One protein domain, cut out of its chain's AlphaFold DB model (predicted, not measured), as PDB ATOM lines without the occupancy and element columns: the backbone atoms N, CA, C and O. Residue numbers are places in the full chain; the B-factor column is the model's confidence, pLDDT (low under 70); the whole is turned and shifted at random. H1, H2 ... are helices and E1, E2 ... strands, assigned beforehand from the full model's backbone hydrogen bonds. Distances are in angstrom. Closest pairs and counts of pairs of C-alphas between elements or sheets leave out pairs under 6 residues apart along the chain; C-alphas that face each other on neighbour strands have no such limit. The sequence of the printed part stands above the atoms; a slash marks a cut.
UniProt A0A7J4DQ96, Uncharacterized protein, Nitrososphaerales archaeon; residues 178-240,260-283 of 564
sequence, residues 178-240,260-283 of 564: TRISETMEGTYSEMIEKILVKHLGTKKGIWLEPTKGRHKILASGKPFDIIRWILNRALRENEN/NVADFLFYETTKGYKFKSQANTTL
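AT A GLANCE: This is residues 178 to 240 and 260 to 283 of the 564 residues of an uncharacterized protein of Nitrososphaerales archaeon (UniProt A0A7J4DQ96). Two helices, H1 and H2, run side by side in opposite ways as the core, between two small sheets: the two-stranded ribbon E1 E3 covers one side of the pair, and the three-stranded sheet E2 E5 E4 lies on the other. The short helix H3 follows E5, away from the core. The printed part has 87 residues with three named helices and five named strands, in the order E1 H1 E2 E3 H2 E4 E5 H3; E1 and E3 are antiparallel, and the sheet E2 E5 E4 is mixed. The class is mixed, helices and strands, and the whole is compact, with a radius of gyration of the C-alphas of 12.5 A and spans of 36 by 30 by 18 A.

HOW THE PARTS SIT: E1, residues 180 to 186, and E3, residues 215 to 221, are antiparallel at 165 degrees, with N 184 and O 217 at 2.9 A. H1, residues 188 to 199, has its closest C-alphas to E1 at Met 191 and Met 184, 6.6 A. H1 and H2, residues 223 to 231, touch, the C-alphas of Ile 195 and Pro 223 being closest at 6.3 A, with a shallow tilt of 5 degrees, opposite ways. The closest C-alphas of E3 and H2 are those of Ala 219 and Ile 226, 6.5 A. E2, residues 206 to 208, is parallel to E5, residues 272 to 277, with N 207 and O 273 at 2.8 A. E5 and E4, residues 264 to 269, form an antiparallel hairpin, with N 274 and O 267 at 2.9 A. H1 and H2 are on the same face of this sheet, two layers, helices on one face of a sheet. H1, at a height over the sheet of 10.0 A, lies over E2 and E5 and runs along the strands, at 5 degrees to E2 on the local plane. H2 lies over none of the strands, but only just, with 2 C-alphas falling on E4; the C-alphas of Leu 231 and Phe 264 are their closest, 5.7 A. H3, residues 278 to 281, is only just not on the sheet, with 4 pairs of C-alphas within 10 A, and is apart from H1 and H2. Every O i to N i+4 pair is within hydrogen-bond range in H1 and H2; H3 is too short for one.

IN THESE COORDINATES: E1 begins at C-alpha 180 (23.724, -5.685, -40.078) and spans 16.3 A. H1 spans 15.6 A, E2 6.3 A, E3 17.5 A, H2 12.4 A, E4 15.7 A and E5 16.3 A. H3, 5.0 A long, ends at C-alpha 281 (37.215, 12.131, -59.908).

THE WHOLE: The C-alphas farthest apart, of Ser 181 and Leu 283, are 37.3 A apart. Residues 241 to 259, in the link from H2 to E4, are not printed; C-alphas 240 and 260 are 13.4 A apart. Of the links printed whole, none is long. Mean pLDDT of the printed part is 85.2; residues 238 to 240, 260 and 279 to 283 are under 70.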
ATOM      1  N   THR A 178      16.809  -3.764 -43.831       92.94
ATOM      2  CA  THR A 178      17.916  -4.619 -43.387       92.94
ATOM      3  C   THR A 178      18.672  -3.999 -42.215       92.94
ATOM      4  O   THR A 178      18.750  -2.778 -42.041       92.94
ATOM      5  N   ARG A 179      19.217  -4.860 -41.356       93.06
ATOM      6  CA  ARG A 179      20.128  -4.486 -40.272       93.06
ATOM      7  C   ARG A 179      21.288  -5.461 -40.273       93.06
ATOM      8  O   ARG A 179      21.082  -6.669 -40.354       93.06
ATOM      9  N   ILE A 180      22.490  -4.921 -40.179       91.88
ATOM     10  CA  ILE A 180      23.724  -5.685 -40.078       91.88
ATOM     11  C   ILE A 180      24.113  -5.724 -38.604       91.88
ATOM     12  O   ILE A 180      24.052  -4.701 -37.923       91.88
ATOM     13  N   SER A 181      24.490  -6.906 -38.128       90.44
ATOM     14  CA  SER A 181      25.109  -7.124 -36.820       90.44
ATOM     15  C   SER A 181      26.143  -8.233 -36.977       90.44
ATOM     16  O   SER A 181      25.895  -9.400 -36.682       90.44
ATOM     17  N   GLU A 182      27.287  -7.887 -37.562       88.25
ATOM     18  CA  GLU A 182      28.394  -8.824 -37.746       88.25
ATOM     19  C   GLU A 182      29.740  -8.128 -37.546       88.25
ATOM     20  O   GLU A 182      29.881  -6.913 -37.694       88.25
ATOM     21  N   THR A 183      30.757  -8.916 -37.207       87.38
ATOM     22  CA  THR A 183      32.136  -8.435 -37.261       87.38
ATOM     23  C   THR A 183      32.620  -8.504 -38.705       87.38
ATOM     24  O   THR A 183      32.499  -9.540 -39.363       87.38
ATOM     25  N   MET A 184      33.137  -7.388 -39.210       84.75
ATOM     26  CA  MET A 184      33.730  -7.296 -40.538       84.75
ATOM     27  C   MET A 184      35.227  -7.058 -40.414       84.75
ATOM     28  O   MET A 184      35.676  -6.283 -39.570       84.75
ATOM     29  N   GLU A 185      35.986  -7.735 -41.263       85.44
ATOM     30  CA  GLU A 185      37.442  -7.699 -41.307       85.44
ATOM     31  C   GLU A 185      37.877  -7.503 -42.753       85.44
ATOM     32  O   GLU A 185      37.238  -8.044 -43.655       85.44
ATOM     33  N   GLY A 186      38.940  -6.730 -42.966       85.44
ATOM     34  CA  GLY A 186      39.454  -6.438 -44.303       85.44
ATOM     35  C   GLY A 186      39.762  -4.962 -44.506       85.44
ATOM     36  O   GLY A 186      39.803  -4.181 -43.551       85.44
ATOM     37  N   THR A 187      40.007  -4.581 -45.751       87.19
ATOM     38  CA  THR A 187      40.091  -3.166 -46.135       87.19
ATOM     39  C   THR A 187      38.698  -2.529 -46.126       87.19
ATOM     40  O   THR A 187      37.674  -3.214 -46.191       87.19
ATOM     41  N   TYR A 188      38.617  -1.202 -46.030       89.31
ATOM     42  CA  TYR A 188      37.324  -0.516 -46.070       89.31
ATOM     43  C   TYR A 188      36.594  -0.719 -47.407       89.31
ATOM     44  O   TYR A 188      35.371  -0.855 -47.404       89.31
ATOM     45  N   SER A 189      37.322  -0.808 -48.524       91.06
ATOM     46  CA  SER A 189      36.767  -1.168 -49.835       91.06
ATOM     47  C   SER A 189      36.135  -2.567 -49.840       91.06
ATOM     48  O   SER A 189      34.983  -2.702 -50.249       91.06
ATOM     49  N   GLU A 190      36.822  -3.582 -49.300       91.69
ATOM     50  CA  GLU A 190      36.295  -4.956 -49.172       91.69
ATOM     51  C   GLU A 190      35.041  -5.008 -48.285       91.69
ATOM     52  O   GLU A 190      34.080  -5.726 -48.569       91.69
ATOM     53  N   MET A 191      35.015  -4.225 -47.200       91.00
ATOM     54  CA  MET A 191      33.844  -4.142 -46.324       91.00
ATOM     55  C   MET A 191      32.629  -3.565 -47.048       91.00
ATOM     56  O   MET A 191      31.523  -4.073 -46.872       91.00
ATOM     57  N   ILE A 192      32.817  -2.523 -47.861       93.38
ATOM     58  CA  ILE A 192      31.733  -1.935 -48.657       93.38
ATOM     59  C   ILE A 192      31.224  -2.952 -49.677       93.38
ATOM     60  O   ILE A 192      30.012  -3.141 -49.775       93.38
ATOM     61  N   GLU A 193      32.116  -3.660 -50.370       93.94
ATOM     62  CA  GLU A 193      31.732  -4.729 -51.297       93.94
ATOM     63  C   GLU A 193      30.859  -5.784 -50.612       93.94
ATOM     64  O   GLU A 193      29.764  -6.104 -51.077       93.94
ATOM     65  N   LYS A 194      31.298  -6.258 -49.440       92.88
ATOM     66  CA  LYS A 194      30.550  -7.225 -48.637       92.88
ATOM     67  C   LYS A 194      29.178  -6.683 -48.238       92.88
ATOM     68  O   LYS A 194      28.200  -7.424 -48.303       92.88
ATOM     69  N   ILE A 195      29.073  -5.411 -47.849       93.69
ATOM     70  CA  ILE A 195      27.789  -4.775 -47.522       93.69
ATOM     71  C   ILE A 195      26.848  -4.776 -48.734       93.69
ATOM     72  O   ILE A 195      25.694  -5.188 -48.610       93.69
ATOM     73  N   LEU A 196      27.330  -4.360 -49.905       93.00
ATOM     74  CA  LEU A 196      26.502  -4.240 -51.107       93.00
ATOM     75  C   LEU A 196      26.065  -5.604 -51.652       93.00
ATOM     76  O   LEU A 196      24.888  -5.805 -51.942       93.00
ATOM     77  N   VAL A 197      26.989  -6.561 -51.743       92.69
ATOM     78  CA  VAL A 197      26.718  -7.873 -52.346       92.69
ATOM     79  C   VAL A 197      25.976  -8.792 -51.377       92.69
ATOM     80  O   VAL A 197      24.966  -9.385 -51.746       92.69
ATOM     81  N   LYS A 198      26.438  -8.912 -50.124       91.81
ATOM     82  CA  LYS A 198      25.875  -9.872 -49.157       91.81
ATOM     83  C   LYS A 198      24.589  -9.364 -48.509       91.81
ATOM     84  O   LYS A 198      23.657 -10.142 -48.340       91.81
ATOM     85  N   HIS A 199      24.561  -8.096 -48.090       91.00
ATOM     86  CA  HIS A 199      23.467  -7.572 -47.259       91.00
ATOM     87  C   HIS A 199      22.402  -6.836 -48.072       91.00
ATOM     88  O   HIS A 199      21.220  -6.990 -47.778       91.00
ATOM     89  N   LEU A 200      22.795  -6.069 -49.096       90.50
ATOM     90  CA  LEU A 200      21.843  -5.409 -49.999       90.50
ATOM     91  C   LEU A 200      21.502  -6.242 -51.242       90.50
ATOM     92  O   LEU A 200      20.489  -5.970 -51.875       90.50
ATOM     93  N   GLY A 201      22.290  -7.265 -51.590       88.19
ATOM     94  CA  GLY A 201      22.011  -8.119 -52.750       88.19
ATOM     95  C   GLY A 201      22.119  -7.389 -54.093       88.19
ATOM     96  O   GLY A 201      21.475  -7.786 -55.068       88.19
ATOM     97  N   THR A 202      22.897  -6.307 -54.151       88.31
ATOM     98  CA  THR A 202      23.050  -5.486 -55.351       88.31
ATOM     99  C   THR A 202      23.731  -6.275 -56.466       88.31
ATOM    100  O   THR A 202      24.808  -6.835 -56.281       88.31
ATOM    101  N   LYS A 203      23.118  -6.272 -57.653       86.44
ATOM    102  CA  LYS A 203      23.688  -6.855 -58.883       86.44
ATOM    103  C   LYS A 203      24.283  -5.811 -59.833       86.44
ATOM    104  O   LYS A 203      24.798  -6.176 -60.884       86.44
ATOM    105  N   LYS A 204      24.161  -4.527 -59.485       89.88
ATOM    106  CA  LYS A 204      24.710  -3.399 -60.246       89.88
ATOM    107  C   LYS A 204      26.235  -3.472 -60.268       89.88
ATOM    108  O   LYS A 204      26.841  -4.031 -59.357       89.88
ATOM    109  N   GLY A 205      26.851  -2.856 -61.277       87.69
ATOM    110  CA  GLY A 205      28.300  -2.677 -61.309       87.69
ATOM    111  C   GLY A 205      28.777  -1.886 -60.088       87.69
ATOM    112  O   GLY A 205      28.176  -0.873 -59.727       87.69
ATOM    113  N   ILE A 206      29.842  -2.356 -59.443       91.12
ATOM    114  CA  ILE A 206      30.439  -1.713 -58.272       91.12
ATOM    115  C   ILE A 206      31.867  -1.326 -58.642       91.12
ATOM    116  O   ILE A 206      32.681  -2.173 -59.004       91.12
ATOM    117  N   TRP A 207      32.166  -0.035 -58.562       90.12
ATOM    118  CA  TRP A 207      33.511   0.494 -58.719       90.12
ATOM    119  C   TRP A 207      34.051   0.889 -57.344       90.12
ATOM    120  O   TRP A 207      33.470   1.749 -56.676       90.12
ATOM    121  N   LEU A 208      35.142   0.254 -56.918       90.00
ATOM    122  CA  LEU A 208      35.751   0.454 -55.603       90.00
ATOM    123  C   LEU A 208      37.193   0.923 -55.764       90.00
ATOM    124  O   LEU A 208      38.007   0.246 -56.387       90.00
ATOM    125  N   GLU A 209      37.513   2.069 -55.173       86.56
ATOM    126  CA  GLU A 209      38.893   2.518 -55.012       86.56
ATOM    127  C   GLU A 209      39.542   1.837 -53.793       86.56
ATOM    128  O   GLU A 209      38.918   1.794 -52.726       86.56
ATOM    129  N   PRO A 210      40.777   1.311 -53.920       84.31
ATOM    130  CA  PRO A 210      41.454   0.615 -52.832       84.31
ATOM    131  C   PRO A 210      41.763   1.546 -51.655       84.31
ATOM    132  O   PRO A 210      42.185   2.701 -51.807       84.31
ATOM    133  N   THR A 211      41.544   1.025 -50.448       84.94
ATOM    134  CA  THR A 211      41.707   1.773 -49.194       84.94
ATOM    135  C   THR A 211      42.842   1.231 -48.351       84.94
ATOM    136  O   THR A 211      43.001   0.023 -48.203       84.94
ATOM    137  N   LYS A 212      43.560   2.141 -47.697       81.81
ATOM    138  CA  LYS A 212      44.697   1.834 -46.847       81.81
ATOM    139  C   LYS A 212      44.280   1.175 -45.533       81.81
ATOM    140  O   LYS A 212      43.426   1.678 -44.796       81.81
ATOM    141  N   GLY A 213      45.033   0.140 -45.180       75.25
ATOM    142  CA  GLY A 213      44.956  -0.520 -43.883       75.25
ATOM    143  C   GLY A 213      43.847  -1.563 -43.825       75.25
ATOM    144  O   GLY A 213      42.814  -1.456 -44.484       75.25
ATOM    145  N   ARG A 214      44.081  -2.589 -43.007       78.62
ATOM    146  CA  ARG A 214      43.078  -3.605 -42.689       78.62
ATOM    147  C   ARG A 214      42.479  -3.261 -41.335       78.62
ATOM    148  O   ARG A 214      43.192  -2.892 -40.409       78.62
ATOM    149  N   HIS A 215      41.164  -3.359 -41.229       77.50
ATOM    150  CA  HIS A 215      40.418  -2.970 -40.040       77.50
ATOM    151  C   HIS A 215      39.537  -4.134 -39.594       77.50
ATOM    152  O   HIS A 215      39.142  -4.966 -40.411       77.50
ATOM    153  N   LYS A 216      39.229  -4.198 -38.297       80.31
ATOM    154  CA  LYS A 216      38.302  -5.179 -37.726       80.31
ATOM    155  C   LYS A 216      37.235  -4.437 -36.941       80.31
ATOM    156  O   LYS A 216      37.473  -3.982 -35.828       80.31
ATOM    157  N   ILE A 217      36.052  -4.310 -37.525       79.19
ATOM    158  CA  ILE A 217      34.988  -3.469 -36.980       79.19
ATOM    159  C   ILE A 217      33.778  -4.310 -36.599       79.19
ATOM    160  O   ILE A 217      33.411  -5.260 -37.292       79.19
ATOM    161  N   LEU A 218      33.125  -3.935 -35.501       83.69
ATOM    162  CA  LEU A 218      31.786  -4.421 -35.196       83.69
ATOM    163  C   LEU A 218      30.788  -3.540 -35.949       83.69
ATOM    164  O   LEU A 218      30.538  -2.400 -35.557       83.69
ATOM    165  N   ALA A 219      30.247  -4.057 -37.046       84.62
ATOM    166  CA  ALA A 219      29.279  -3.340 -37.854       84.62
ATOM    167  C   ALA A 219      27.870  -3.634 -37.341       84.62
ATOM    168  O   ALA A 219      27.344  -4.729 -37.533       84.62
ATOM    169  N   SER A 220      27.281  -2.645 -36.669       86.06
ATOM    170  CA  SER A 220      25.926  -2.710 -36.128       86.06
ATOM    171  C   SER A 220      25.116  -1.520 -36.627       86.06
ATOM    172  O   SER A 220      25.442  -0.378 -36.307       86.06
ATOM    173  N   GLY A 221      24.060  -1.767 -37.400       90.81
ATOM    174  CA  GLY A 221      23.179  -0.713 -37.904       90.81
ATOM    175  C   GLY A 221      22.658  -0.971 -39.312       90.81
ATOM    176  O   GLY A 221      22.671  -2.099 -39.804       90.81
ATOM    177  N   LYS A 222      22.163   0.085 -39.963       94.44
ATOM    178  CA  LYS A 222      21.764   0.020 -41.374       94.44
ATOM    179  C   LYS A 222      23.001  -0.060 -42.277       94.44
ATOM    180  O   LYS A 222      23.997   0.605 -41.968       94.44
ATOM    181  N   PRO A 223      22.935  -0.787 -43.407       94.75
ATOM    182  CA  PRO A 223      24.027  -0.875 -44.379       94.75
ATOM    183  C   PRO A 223      24.663   0.478 -44.735       94.75
ATOM    184  O   PRO A 223      25.875   0.659 -44.620       94.75
ATOM    185  N   PHE A 224      23.846   1.466 -45.091       94.88
ATOM    186  CA  PHE A 224      24.316   2.788 -45.495       94.88
ATOM    187  C   PHE A 224      24.860   3.640 -44.348       94.88
ATOM    188  O   PHE A 224      25.745   4.464 -44.574       94.88
ATOM    189  N   ASP A 225      24.403   3.435 -43.114       93.00
ATOM    190  CA  ASP A 225      24.975   4.133 -41.956       93.00
ATOM    191  C   ASP A 225      26.373   3.599 -41.628       93.00
ATOM    192  O   ASP A 225      27.279   4.369 -41.302       93.00
ATOM    193  N   ILE A 226      26.580   2.293 -41.811       91.94
ATOM    194  CA  ILE A 226      27.903   1.675 -41.712       91.94
ATOM    195  C   ILE A 226      28.814   2.203 -42.827       91.94
ATOM    196  O   ILE A 226      29.951   2.586 -42.554       91.94
ATOM    197  N   ILE A 227      28.315   2.324 -44.063       93.56
ATOM    198  CA  ILE A 227      29.081   2.922 -45.168       93.56
ATOM    199  C   ILE A 227      29.454   4.384 -44.859       93.56
ATOM    200  O   ILE A 227      30.611   4.756 -45.037       93.56
ATOM    201  N   ARG A 228      28.551   5.208 -44.303       92.56
ATOM    202  CA  ARG A 228      28.888   6.574 -43.822       92.56
ATOM    203  C   ARG A 228      30.000   6.566 -42.790       92.56
ATOM    204  O   ARG A 228      30.893   7.413 -42.821       92.56
ATOM    205  N   TRP A 229      29.931   5.628 -41.855       88.75
ATOM    206  CA  TRP A 229      30.935   5.491 -40.813       88.75
ATOM    207  C   TRP A 229      32.312   5.132 -41.393       88.75
ATOM    208  O   TRP A 229      33.315   5.691 -40.938       88.75
ATOM    209  N   ILE A 230      32.346   4.273 -42.417       90.25
ATOM    210  CA  ILE A 230      33.555   3.904 -43.166       90.25
ATOM    211  C   ILE A 230      34.094   5.106 -43.954       90.25
ATOM    212  O   ILE A 230      35.266   5.447 -43.815       90.25
ATOM    213  N   LEU A 231      33.240   5.802 -44.715       90.94
ATOM    214  CA  LEU A 231      33.617   6.967 -45.529       90.94
ATOM    215  C   LEU A 231      34.345   8.040 -44.724       90.94
ATOM    216  O   LEU A 231      35.268   8.674 -45.221       90.94
ATOM    217  N   ASN A 232      33.943   8.236 -43.470       87.75
ATOM    218  CA  ASN A 232      34.550   9.239 -42.607       87.75
ATOM    219  C   ASN A 232      35.986   8.923 -42.180       87.75
ATOM    220  O   ASN A 232      36.651   9.831 -41.699       87.75
ATOM    221  N   ARG A 233      36.444   7.676 -42.336       86.50
ATOM    222  CA  ARG A 233      37.764   7.191 -41.894       86.50
ATOM    223  C   ARG A 233      38.617   6.638 -43.029       86.50
ATOM    224  O   ARG A 233      39.807   6.414 -42.832       86.50
ATOM    225  N   ALA A 234      38.008   6.376 -44.181       87.75
ATOM    226  CA  ALA A 234      38.689   5.796 -45.318       87.75
ATOM    227  C   ALA A 234      39.842   6.697 -45.772       87.75
ATOM    228  O   ALA A 234      39.680   7.900 -45.978       87.75
ATOM    229  N   LEU A 235      41.005   6.075 -45.922       84.56
ATOM    230  CA  LEU A 235      42.194   6.672 -46.501       84.56
ATOM    231  C   LEU A 235      42.548   5.893 -47.754       84.56
ATOM    232  O   LEU A 235      42.411   4.670 -47.786       84.56
ATOM    233  N   ARG A 236      43.017   6.596 -48.776       80.94
ATOM    234  CA  ARG A 236      43.399   5.966 -50.036       80.94
ATOM    235  C   ARG A 236      44.680   5.165 -49.857       80.94
ATOM    236  O   ARG A 236      45.601   5.623 -49.176       80.94
ATOM    237  N   GLU A 237      44.723   3.977 -50.454       74.56
ATOM    238  CA  GLU A 237      45.950   3.191 -50.527       74.56
ATOM    239  C   GLU A 237      46.958   3.817 -51.498       74.56
ATOM    240  O   GLU A 237      46.601   4.383 -52.535       74.56
ATOM    241  N   ASN A 238      48.240   3.734 -51.135       61.88
ATOM    242  CA  ASN A 238      49.331   4.225 -51.961       61.88
ATOM    243  C   ASN A 238      49.514   3.287 -53.157       61.88
ATOM    244  O   ASN A 238      50.357   2.393 -53.115       61.88
ATOM    245  N   GLU A 239      48.763   3.498 -54.229       52.91
ATOM    246  CA  GLU A 239      48.973   2.752 -55.463       52.91
ATOM    247  C   GLU A 239      49.321   3.672 -56.630       52.91
ATOM    248  O   GLU A 239      48.664   4.688 -56.875       52.91
ATOM    249  N   ASN A 240      50.314   3.242 -57.417       45.66
ATOM    250  CA  ASN A 240      50.580   3.700 -58.786       45.66
ATOM    251  C   ASN A 240      49.459   3.222 -59.750       45.66
ATOM    252  O   ASN A 240      49.734   2.724 -60.842       45.66
ATOM    253  N   ASN A 260      47.467   9.049 -48.450       69.25
ATOM    254  CA  ASN A 260      46.516   9.384 -47.389       69.25
ATOM    255  C   ASN A 260      45.491  10.461 -47.798       69.25
ATOM    256  O   ASN A 260      45.314  11.448 -47.094       69.25
ATOM    257  N   VAL A 261      44.819  10.314 -48.941       77.38
ATOM    258  CA  VAL A 261      43.672  11.181 -49.275       77.38
ATOM    259  C   VAL A 261      42.433  10.701 -48.505       77.38
ATOM    260  O   VAL A 261      42.187   9.494 -48.472       77.38
ATOM    261  N   ALA A 262      41.690  11.615 -47.865       82.19
ATOM    262  CA  ALA A 262      40.586  11.314 -46.940       82.19
ATOM    263  C   ALA A 262      39.191  11.765 -47.447       82.19
ATOM    264  O   ALA A 262      38.220  11.808 -46.685       82.19
ATOM    265  N   ASP A 263      39.062  12.095 -48.733       84.56
ATOM    266  CA  ASP A 263      37.884  12.692 -49.391       84.56
ATOM    267  C   ASP A 263      36.992  11.653 -50.100       84.56
ATOM    268  O   ASP A 263      36.401  11.920 -51.148       84.56
ATOM    269  N   PHE A 264      36.875  10.449 -49.536       88.81
ATOM    270  CA  PHE A 264      36.017   9.415 -50.113       88.81
ATOM    271  C   PHE A 264      34.544   9.816 -50.100       88.81
ATOM    272  O   PHE A 264      34.003  10.276 -49.080       88.81
ATOM    273  N   LEU A 265      33.899   9.541 -51.229       90.81
ATOM    274  CA  LEU A 265      32.468   9.620 -51.457       90.81
ATOM    275  C   LEU A 265      31.954   8.249 -51.907       90.81
ATOM    276  O   LEU A 265      32.659   7.472 -52.552       90.81
ATOM    277  N   PHE A 266      30.706   7.967 -51.553       94.19
ATOM    278  CA  PHE A 266      29.969   6.801 -52.020       94.19
ATOM    279  C   PHE A 266      28.654   7.292 -52.590       94.19
ATOM    280  O   PHE A 266      27.940   8.020 -51.903       94.19
ATOM    281  N   TYR A 267      28.347   6.910 -53.820       93.94
ATOM    282  CA  TYR A 267      27.113   7.311 -54.479       93.94
ATOM    283  C   TYR A 267      26.740   6.330 -55.584       93.94
ATOM    284  O   TYR A 267      27.543   5.500 -56.021       93.94
ATOM    285  N   GLU A 268      25.492   6.428 -56.018       93.50
ATOM    286  CA  GLU A 268      24.957   5.647 -57.122       93.50
ATOM    287  C   GLU A 268      24.841   6.515 -58.376       93.50
ATOM    288  O   GLU A 268      24.465   7.684 -58.309       93.50
ATOM    289  N   THR A 269      25.144   5.920 -59.523       91.62
ATOM    290  CA  THR A 269      24.927   6.490 -60.855       91.62
ATOM    291  C   THR A 269      24.076   5.534 -61.685       91.62
ATOM    292  O   THR A 269      23.939   4.360 -61.345       91.62
ATOM    293  N   THR A 270      23.606   5.981 -62.843       87.06
ATOM    294  CA  THR A 270      22.942   5.151 -63.866       87.06
ATOM    295  C   THR A 270      23.709   3.887 -64.288       87.06
ATOM    296  O   THR A 270      23.096   2.962 -64.809       87.06
ATOM    297  N   LYS A 271      25.031   3.805 -64.060       86.31
ATOM    298  CA  LYS A 271      25.859   2.611 -64.362       86.31
ATOM    299  C   LYS A 271      26.186   1.759 -63.125       86.31
ATOM    300  O   LYS A 271      26.841   0.729 -63.262       86.31
ATOM    301  N   GLY A 272      25.754   2.174 -61.935       90.12
ATOM    302  CA  GLY A 272      25.990   1.467 -60.678       90.12
ATOM    303  C   GLY A 272      26.686   2.307 -59.607       90.12
ATOM    304  O   GLY A 272      26.694   3.541 -59.659       90.12
ATOM    305  N   TYR A 273      27.247   1.621 -58.614       93.69
ATOM    306  CA  TYR A 273      27.823   2.224 -57.415       93.69
ATOM    307  C   TYR A 273      29.280   2.626 -57.607       93.69
ATOM    308  O   TYR A 273      30.083   1.862 -58.141       93.69
ATOM    309  N   LYS A 274      29.632   3.814 -57.111       92.06
ATOM    310  CA  LYS A 274      31.000   4.334 -57.114       92.06
ATOM    311  C   LYS A 274      31.428   4.634 -55.678       92.06
ATOM    312  O   LYS A 274      30.772   5.401 -54.975       92.06
ATOM    313  N   PHE A 275      32.540   4.043 -55.253       92.06
ATOM    314  CA  PHE A 275      33.264   4.390 -54.035       92.06
ATOM    315  C   PHE A 275      34.622   4.966 -54.437       92.06
ATOM    316  O   PHE A 275      35.527   4.213 -54.797       92.06
ATOM    317  N   LYS A 276      34.733   6.298 -54.447       85.81
ATOM    318  CA  LYS A 276      35.847   7.026 -55.075       85.81
ATOM    319  C   LYS A 276      36.278   8.230 -54.244       85.81
ATOM    320  O   LYS A 276      35.440   8.892 -53.632       85.81
ATOM    321  N   SER A 277      37.574   8.530 -54.255       81.88
ATOM    322  CA  SER A 277      38.112   9.795 -53.746       81.88
ATOM    323  C   SER A 277      37.763  10.942 -54.696       81.88
ATOM    324  O   SER A 277      37.872  10.810 -55.919       81.88
ATOM    325  N   GLN A 278      37.360  12.096 -54.162       74.06
ATOM    326  CA  GLN A 278      37.078  13.262 -55.004       74.06
ATOM    327  C   GLN A 278      38.307  13.678 -55.825       74.06
ATOM    328  O   GLN A 278      38.174  14.042 -56.991       74.06
ATOM    329  N   ALA A 279      39.512  13.538 -55.279       66.00
ATOM    330  CA  ALA A 279      40.742  13.781 -56.019       66.00
ATOM    331  C   ALA A 279      40.893  12.891 -57.277       66.00
ATOM    332  O   ALA A 279      41.464  13.327 -58.270       66.00
ATOM    333  N   ASN A 280      40.418  11.640 -57.278       66.06
ATOM    334  CA  ASN A 280      40.513  10.753 -58.450       66.06
ATOM    335  C   ASN A 280      39.436  11.089 -59.501       66.06
ATOM    336  O   ASN A 280      39.573  10.824 -60.696       66.06
ATOM    337  N   THR A 281      38.321  11.665 -59.060       61.00
ATOM    338  CA  THR A 281      37.215  12.131 -59.908       61.00
ATOM    339  C   THR A 281      37.676  13.226 -60.875       61.00
ATOM    340  O   THR A 281      37.283  13.206 -62.039       61.00
ATOM    341  N   THR A 282      38.601  14.092 -60.446       55.78
ATOM    342  CA  THR A 282      39.110  15.246 -61.217       55.78
ATOM    343  C   THR A 282      40.090  14.912 -62.340       55.78
ATOM    344  O   THR A 282      40.428  15.783 -63.140       55.78
ATOM    345  N   LEU A 283      40.548  13.662 -62.432       55.97
ATOM    346  CA  LEU A 283      41.520  13.235 -63.444       55.97
ATOM    347  C   LEU A 283      40.919  12.995 -64.827       55.97
ATOM    348  O   LEU A 283      41.618  13.119 -65.831       55.97
TER     349      LEU A 283